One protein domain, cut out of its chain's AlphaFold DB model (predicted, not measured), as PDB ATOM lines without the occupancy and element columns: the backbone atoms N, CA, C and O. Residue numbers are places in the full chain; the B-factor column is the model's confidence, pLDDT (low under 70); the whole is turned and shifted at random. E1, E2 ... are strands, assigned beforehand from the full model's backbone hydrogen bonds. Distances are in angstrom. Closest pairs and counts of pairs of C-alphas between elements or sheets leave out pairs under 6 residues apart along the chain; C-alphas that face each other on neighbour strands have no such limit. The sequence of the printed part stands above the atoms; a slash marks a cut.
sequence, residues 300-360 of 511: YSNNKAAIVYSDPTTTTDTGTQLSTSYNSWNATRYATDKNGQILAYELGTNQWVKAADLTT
ATOM      1  N   TYR A 300     159.398 156.335 153.056       90.88
ATOM      2  CA  TYR A 300     160.557 155.928 152.270       90.88
ATOM      3  C   TYR A 300     160.770 154.420 152.351       90.88
ATOM      4  O   TYR A 300     160.893 153.874 153.444       90.88
ATOM      5  N   SER A 301     160.827 153.744 151.204       94.88
ATOM      6  CA  SER A 301     161.117 152.304 151.123       94.88
ATOM      7  C   SER A 301     162.617 152.001 151.101       94.88
ATOM      8  O   SER A 301     163.021 150.842 151.163       94.88
ATOM      9  N   ASN A 302     163.464 153.030 150.996       88.50
ATOM     10  CA  ASN A 302     164.916 152.933 150.832       88.50
ATOM     11  C   ASN A 302     165.295 152.043 149.640       88.50
ATOM     12  O   ASN A 302     166.147 151.162 149.751       88.50
ATOM     13  N   ASN A 303     164.575 152.225 148.524       86.62
ATOM     14  CA  ASN A 303     164.685 151.437 147.291       86.62
ATOM     15  C   ASN A 303     164.513 149.919 147.500       86.62
ATOM     16  O   ASN A 303     164.932 149.125 146.655       86.62
ATOM     17  N   LYS A 304     163.886 149.491 148.604       92.19
ATOM     18  CA  LYS A 304     163.543 148.089 148.851       92.19
ATOM     19  C   LYS A 304     162.178 147.765 148.262       92.19
ATOM     20  O   LYS A 304     161.266 148.591 148.270       92.19
ATOM     21  N   ALA A 305     162.043 146.533 147.783       95.00
ATOM     22  CA  ALA A 305     160.760 145.987 147.379       95.00
ATOM     23  C   ALA A 305     159.956 145.644 148.643       95.00
ATOM     24  O   ALA A 305     160.254 144.661 149.317       95.00
ATOM     25  N   ALA A 306     158.977 146.482 148.982       96.62
ATOM     26  CA  ALA A 306     158.051 146.243 150.088       96.62
ATOM     27  C   ALA A 306     156.730 145.677 149.551       96.62
ATOM     28  O   ALA A 306     156.276 146.094 148.485       96.62
ATOM     29  N   ILE A 307     156.129 144.726 150.264       97.75
ATOM     30  CA  ILE A 307     154.879 144.071 149.849       97.75
ATOM     31  C   ILE A 307     153.706 145.044 150.007       97.75
ATOM     32  O   ILE A 307     153.612 145.743 151.019       97.75
ATOM     33  N   VAL A 308     152.810 145.067 149.017       97.19
ATOM     34  CA  VAL A 308     151.557 145.829 149.066       97.19
ATOM     35  C   VAL A 308     150.414 144.905 149.480       97.19
ATOM     36  O   VAL A 308     150.204 143.846 148.890       97.19
ATOM     37  N   TYR A 309     149.651 145.330 150.476       97.00
ATOM     38  CA  TYR A 309     148.516 144.625 151.059       97.00
ATOM     39  C   TYR A 309     147.207 145.344 150.728       97.00
ATOM     40  O   TYR A 309     147.184 146.571 150.600       97.00
ATOM     41  N   SER A 310     146.112 144.592 150.602       93.44
ATOM     42  CA  SER A 310     144.778 145.166 150.366       93.44
ATOM     43  C   SER A 310     144.080 145.619 151.649       93.44
ATOM     44  O   SER A 310     143.055 146.290 151.580       93.44
ATOM     45  N   ASP A 311     144.628 145.270 152.814       92.94
ATOM     46  CA  ASP A 311     144.069 145.585 154.126       92.94
ATOM     47  C   ASP A 311     145.113 146.235 155.064       92.94
ATOM     48  O   ASP A 311     146.318 145.977 154.948       92.94
ATOM     49  N   PRO A 312     144.667 147.059 156.028       94.25
ATOM     50  CA  PRO A 312     145.545 147.785 156.948       94.25
ATOM     51  C   PRO A 312     146.225 146.912 158.012       94.25
ATOM     52  O   PRO A 312     147.199 147.365 158.615       94.25
ATOM     53  N   THR A 313     145.753 145.682 158.259       93.62
ATOM     54  CA  THR A 313     146.454 144.724 159.141       93.62
ATOM     55  C   THR A 313     147.607 144.024 158.445       93.62
ATOM     56  O   THR A 313     148.401 143.350 159.101       93.62
ATOM     57  N   THR A 314     147.736 144.206 157.130       94.75
ATOM     58  CA  THR A 314     148.758 143.587 156.286       94.75
ATOM     59  C   THR A 314     148.695 142.058 156.308       94.75
ATOM     60  O   THR A 314     149.725 141.377 156.362       94.75
ATOM     61  N   THR A 315     147.474 141.513 156.289       93.62
ATOM     62  CA  THR A 315     147.207 140.062 156.290       93.62
ATOM     63  C   THR A 315     146.918 139.500 154.898       93.62
ATOM     64  O   THR A 315     147.174 138.322 154.650       93.62
ATOM     65  N   THR A 316     146.465 140.338 153.970       92.44
ATOM     66  CA  THR A 316     146.056 139.991 152.605       92.44
ATOM     67  C   THR A 316     147.026 140.618 151.609       92.44
ATOM     68  O   THR A 316     146.908 141.783 151.227       92.44
ATOM     69  N   ASP A 317     148.043 139.847 151.229       96.44
ATOM     70  CA  ASP A 317     149.023 140.232 150.210       96.44
ATOM     71  C   ASP A 317     148.341 140.357 148.835       96.44
ATOM     72  O   ASP A 317     147.593 139.471 148.418       96.44
ATOM     73  N   THR A 318     148.602 141.450 148.117       94.44
ATOM     74  CA  THR A 318     148.071 141.672 146.759       94.44
ATOM     75  C   THR A 318     148.844 140.922 145.670       94.44
ATOM     76  O   THR A 318     148.430 140.919 144.511       94.44
ATOM     77  N   GLY A 319     149.993 140.326 146.003       94.31
ATOM     78  CA  GLY A 319     150.954 139.764 145.057       94.31
ATOM     79  C   GLY A 319     151.820 140.819 144.362       94.31
ATOM     80  O   GLY A 319     152.565 140.487 143.439       94.31
ATOM     81  N   THR A 320     151.729 142.086 144.777       96.31
ATOM     82  CA  THR A 320     152.502 143.199 144.211       96.31
ATOM     83  C   THR A 320     153.489 143.777 145.224       96.31
ATOM     84  O   THR A 320     153.322 143.659 146.439       96.31
ATOM     85  N   GLN A 321     154.554 144.396 144.714       97.62
ATOM     86  CA  GLN A 321     155.588 145.043 145.520       97.62
ATOM     87  C   GLN A 321     155.824 146.474 145.039       97.62
ATOM     88  O   GLN A 321     155.662 146.781 143.855       97.62
ATOM     89  N   LEU A 322     156.261 147.339 145.952       94.44
ATOM     90  CA  LEU A 322     156.758 148.664 145.610       94.44
ATOM     91  C   LEU A 322     157.953 148.562 144.655       94.44
ATOM     92  O   LEU A 322     158.844 147.729 144.826       94.44
ATOM     93  N   SER A 323     157.986 149.448 143.660       92.31
ATOM     94  CA  SER A 323     159.108 149.533 142.724       92.31
ATOM     95  C   SER A 323     160.378 150.007 143.432       92.31
ATOM     96  O   SER A 323     160.392 151.046 144.086       92.31
ATOM     97  N   THR A 324     161.482 149.294 143.225       90.88
ATOM     98  CA  THR A 324     162.805 149.658 143.757       90.88
ATOM     99  C   THR A 324     163.439 150.850 143.038       90.88
ATOM    100  O   THR A 324     164.465 151.364 143.481       90.88
ATOM    101  N   SER A 325     162.846 151.326 141.938       85.75
ATOM    102  CA  SER A 325     163.293 152.538 141.238       85.75
ATOM    103  C   SER A 325     162.902 153.831 141.960       85.75
ATOM    104  O   SER A 325     163.437 154.887 141.634       85.75
ATOM    105  N   TYR A 326     161.998 153.758 142.941       84.50
ATOM    106  CA  TYR A 326     161.553 154.902 143.729       84.50
ATOM    107  C   TYR A 326     161.814 154.658 145.214       84.50
ATOM    108  O   TYR A 326     161.511 153.593 145.747       84.50
ATOM    109  N   ASN A 327     162.357 155.669 145.891       88.25
ATOM    110  CA  ASN A 327     162.513 155.640 147.341       88.25
ATOM    111  C   ASN A 327     161.294 156.244 148.054       88.25
ATOM    112  O   ASN A 327     160.828 155.716 149.055       88.25
ATOM    113  N   SER A 328     160.775 157.360 147.541       88.81
ATOM    114  CA  SER A 328     159.780 158.180 148.234       88.81
ATOM    115  C   SER A 328     158.360 157.932 147.732       88.81
ATOM    116  O   SER A 328     158.100 157.990 146.530       88.81
ATOM    117  N   TRP A 329     157.432 157.757 148.669       93.00
ATOM    118  CA  TRP A 329     156.022 157.463 148.425       93.00
ATOM    119  C   TRP A 329     155.148 158.465 149.174       93.00
ATOM    120  O   TRP A 329     155.441 158.804 150.319       93.00
ATOM    121  N   ASN A 330     154.089 158.964 148.532       88.44
ATOM    122  CA  ASN A 330     153.092 159.783 149.224       88.44
ATOM    123  C   ASN A 330     152.223 158.871 150.091       88.44
ATOM    124  O   ASN A 330     151.642 157.929 149.560       88.44
ATOM    125  N   ALA A 331     152.111 159.169 151.381       90.69
ATOM    126  CA  ALA A 331     151.206 158.473 152.286       90.69
ATOM    127  C   ALA A 331     150.007 159.368 152.626       90.69
ATOM    128  O   ALA A 331     150.176 160.544 152.955       90.69
ATOM    129  N   THR A 332     148.797 158.816 152.556       87.44
ATOM    130  CA  THR A 332     147.535 159.539 152.825       87.44
ATOM    131  C   THR A 332     147.034 159.333 154.251       87.44
ATOM    132  O   THR A 332     146.413 160.224 154.833       87.44
ATOM    133  N   ARG A 333     147.299 158.163 154.835       90.88
ATOM    134  CA  ARG A 333     146.944 157.799 156.213       90.88
ATOM    135  C   ARG A 333     147.802 156.642 156.712       90.88
ATOM    136  O   ARG A 333     148.528 156.014 155.942       90.88
ATOM    137  N   TYR A 334     147.692 156.350 158.001       94.81
ATOM    138  CA  TYR A 334     148.261 155.155 158.613       94.81
ATOM    139  C   TYR A 334     147.252 154.460 159.526       94.81
ATOM    140  O   TYR A 334     146.314 155.082 160.033       94.81
ATOM    141  N   ALA A 335     147.455 153.160 159.718       94.56
ATOM    142  CA  ALA A 335     146.688 152.332 160.639       94.56
ATOM    143  C   ALA A 335     147.510 152.052 161.901       94.56
ATOM    144  O   ALA A 335     148.707 151.766 161.804       94.56
ATOM    145  N   THR A 336     146.883 152.121 163.072       93.94
ATOM    146  CA  THR A 336     147.482 151.735 164.358       93.94
ATOM    147  C   THR A 336     146.708 150.605 165.007       93.94
ATOM    148  O   THR A 336     145.487 150.565 164.888       93.94
ATOM    149  N   ASP A 337     147.400 149.739 165.739       92.00
ATOM    150  CA  ASP A 337     146.759 148.773 166.632       92.00
ATOM    151  C   ASP A 337     146.149 149.451 167.880       92.00
ATOM    152  O   ASP A 337     146.268 150.666 168.081       92.00
ATOM    153  N   LYS A 338     145.531 148.654 168.759       89.38
ATOM    154  CA  LYS A 338     144.941 149.117 170.027       89.38
ATOM    155  C   LYS A 338     145.935 149.755 170.998       89.38
ATOM    156  O   LYS A 338     145.521 150.445 171.926       89.38
ATOM    157  N   ASN A 339     147.232 149.513 170.815       87.38
ATOM    158  CA  ASN A 339     148.298 150.091 171.628       87.38
ATOM    159  C   ASN A 339     148.843 151.390 171.010       87.38
ATOM    160  O   ASN A 339     149.766 151.989 171.562       87.38
ATOM    161  N   GLY A 340     148.305 151.825 169.865       86.62
ATOM    162  CA  GLY A 340     148.782 152.985 169.120       86.62
ATOM    163  C   GLY A 340     150.032 152.715 168.276       86.62
ATOM    164  O   GLY A 340     150.612 153.659 167.738       86.62
ATOM    165  N   GLN A 341     150.467 151.459 168.131       92.00
ATOM    166  CA  GLN A 341     151.598 151.104 167.277       92.00
ATOM    167  C   GLN A 341     151.181 151.170 165.807       92.00
ATOM    168  O   GLN A 341     150.203 150.544 165.408       92.00
ATOM    169  N   ILE A 342     151.948 151.894 164.987       94.62
ATOM    170  CA  ILE A 342     151.697 151.987 163.544       94.62
ATOM    171  C   ILE A 342     151.959 150.626 162.892       94.62
ATOM    172  O   ILE A 342     153.074 150.107 162.948       94.62
ATOM    173  N   LEU A 343     150.932 150.080 162.246       96.25
ATOM    174  CA  LEU A 343     150.980 148.812 161.524       96.25
ATOM    175  C   LEU A 343     151.370 149.020 160.060       96.25
ATOM    176  O   LEU A 343     152.256 148.332 159.552       96.25
ATOM    177  N   ALA A 344     150.736 149.985 159.389       97.56
ATOM    178  CA  ALA A 344     150.891 150.207 157.955       97.56
ATOM    179  C   ALA A 344     150.604 151.652 157.535       97.56
ATOM    180  O   ALA A 344     149.850 152.368 158.198       97.56
ATOM    181  N   TYR A 345     151.170 152.045 156.394       96.88
ATOM    182  CA  TYR A 345     150.865 153.286 155.682       96.88
ATOM    183  C   TYR A 345     150.065 152.983 154.417       96.88
ATOM    184  O   TYR A 345     150.384 152.035 153.699       96.88
ATOM    185  N   GLU A 346     149.056 153.802 154.125       96.25
ATOM    186  CA  GLU A 346     148.332 153.753 152.855       96.25
ATOM    187  C   GLU A 346     149.029 154.655 151.829       96.25
ATOM    188  O   GLU A 346     149.181 155.859 152.061       96.25
ATOM    189  N   LEU A 347     149.452 154.075 150.703       94.81
ATOM    190  CA  LEU A 347     150.195 154.759 149.628       94.81
ATOM    191  C   LEU A 347     149.347 155.014 148.368       94.81
ATOM    192  O   LEU A 347     149.795 155.648 147.415       94.81
ATOM    193  N   GLY A 348     148.116 154.511 148.370       88.94
ATOM    194  CA  GLY A 348     147.117 154.599 147.311       88.94
ATOM    195  C   GLY A 348     145.818 153.947 147.790       88.94
ATOM    196  O   GLY A 348     145.809 153.312 148.840       88.94
ATOM    197  N   THR A 349     144.716 154.094 147.054       84.31
ATOM    198  CA  THR A 349     143.409 153.553 147.470       84.31
ATOM    199  C   THR A 349     143.497 152.050 147.749       84.31
ATOM    200  O   THR A 349     143.691 151.268 146.819       84.31
ATOM    201  N   ASN A 350     143.357 151.659 149.022       86.25
ATOM    202  CA  ASN A 350     143.488 150.273 149.495       86.25
ATOM    203  C   ASN A 350     144.839 149.616 149.146       86.25
ATOM    204  O   ASN A 350     144.903 148.420 148.873       86.25
ATOM    205  N   GLN A 351     145.918 150.401 149.147       94.12
ATOM    206  CA  GLN A 351     147.289 149.920 148.973       94.12
ATOM    207  C   GLN A 351     148.084 150.210 150.241       94.12
ATOM    208  O   GLN A 351     148.551 151.331 150.460       94.12
ATOM    209  N   TRP A 352     148.221 149.192 151.082       97.44
ATOM    210  CA  TRP A 352     148.846 149.286 152.395       97.44
ATOM    211  C   TRP A 352     150.239 148.669 152.380       97.44
ATOM    212  O   TRP A 352     150.442 147.596 151.824       97.44
ATOM    213  N   VAL A 353     151.205 149.320 153.017       97.56
ATOM    214  CA  VAL A 353     152.563 148.786 153.183       97.56
ATOM    215  C   VAL A 353     152.923 148.806 154.658       97.56
ATOM    216  O   VAL A 353     152.673 149.801 155.344       97.56
ATOM    217  N   LYS A 354     153.505 147.707 155.154       98.06
ATOM    218  CA  LYS A 354     153.910 147.570 156.558       98.06
ATOM    219  C   LYS A 354     154.806 148.727 156.972       98.06
ATOM    220  O   LYS A 354     155.781 149.054 156.301       98.06
ATOM    221  N   ALA A 355     154.517 149.305 158.131       96.50
ATOM    222  CA  ALA A 355     155.296 150.411 158.669       96.50
ATOM    223  C   ALA A 355     156.751 150.012 158.953       96.50
ATOM    224  O   ALA A 355     157.636 150.840 158.799       96.50
ATOM    225  N   ALA A 356     157.006 148.747 159.305       95.75
ATOM    226  CA  ALA A 356     158.355 148.219 159.518       95.75
ATOM    227  C   ALA A 356     159.216 148.163 158.237       95.75
ATOM    228  O   ALA A 356     160.443 148.122 158.334       95.75
ATOM    229  N   ASP A 357     158.589 148.191 157.056       96.06
ATOM    230  CA  ASP A 357     159.275 148.179 155.758       96.06
ATOM    231  C   ASP A 357     159.533 149.597 155.219       96.06
ATOM    232  O   ASP A 357     160.153 149.765 154.166       96.06
ATOM    233  N   LEU A 358     159.073 150.626 155.940       95.06
ATOM    234  CA  LEU A 358     159.170 152.029 155.562       95.06
ATOM    235  C   LEU A 358     159.883 152.848 156.647       95.06
ATOM    236  O   LEU A 358     159.873 152.515 157.829       95.06
ATOM    237  N   THR A 359     160.470 153.976 156.259       90.62
ATOM    238  CA  THR A 359     160.957 155.003 157.188       90.62
ATOM    239  C   THR A 359     160.203 156.312 156.963       90.62
ATOM    240  O   THR A 359     159.771 156.611 155.852       90.62
ATOM    241  N   THR A 360     160.006 157.108 158.015       85.38
ATOM    242  CA  THR A 360     159.404 158.457 157.913       85.38
ATOM    243  C   THR A 360     160.451 159.537 157.658       85.38
ATOM    244  O   THR A 360     160.141 160.635 157.201       85.38
TER     245      THR A 360
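This is residues 300 to 360 of the 511 residues of an uncharacterized protein of Agrilactobacillus composti DSM 18527 = JCM 14202 (UniProt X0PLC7). What does the model look like? Two strands of a three-strand antiparallel sheet, E5 and E6, run through the middle, the hairpin of E1 and E2 lies beside its edge strand E6, and the short E3 comes near the end of E5. What is it made of? The printed part has 61 residues, with no named helix and six strands in the order E1 to E6, under half of the residues. The class is all strand, and the sheet E4, E5, E6 is a meander, each strand the antiparallel neighbour of the one before. How large is it? It is compact, with a radius of gyration of the C-alphas of 10.6 A and spans of 34 by 24 by 17 A.

How does the printed part begin? E1, residues 307 to 309, and E2, residues 317 to 321, form an antiparallel hairpin at 141 degrees, with N 308 and O 320 3.0 A apart. What follows? E3, residues 328 to 330, pairs with no named strand and runs on into E4, residues 333 to 336, across a break of 2 residues at 92 degrees. How is the sheet joined? E4 and E5, residues 342 to 348, are an antiparallel hairpin with N 335 and O 344 2.9 A apart; E5 and E6, residues 351 to 354, are another, with N 345 and O 353 2.9 A apart. What stands beside E6? The closest C-alphas of E1 and E6 are those of Tyr 309 and Trp 352, 4.9 A apart, while E1 and E4 are apart.

Where do the strands begin and end? C-alpha 307 of E1 is at (154.879, 144.071, 149.849), and C-alpha 354 of E6 is at (153.910, 147.570, 156.558). Which is longest? E5 is, with 7 residues and 17.1 A from first to last C-alpha.

Which C-alphas are farthest apart? Those of Ser 325 and Lys 338 are, at 34.3 A. Is anything cut or uncertain? The printed part has no cut and no long link, and no printed residue is under 70 in pLDDT.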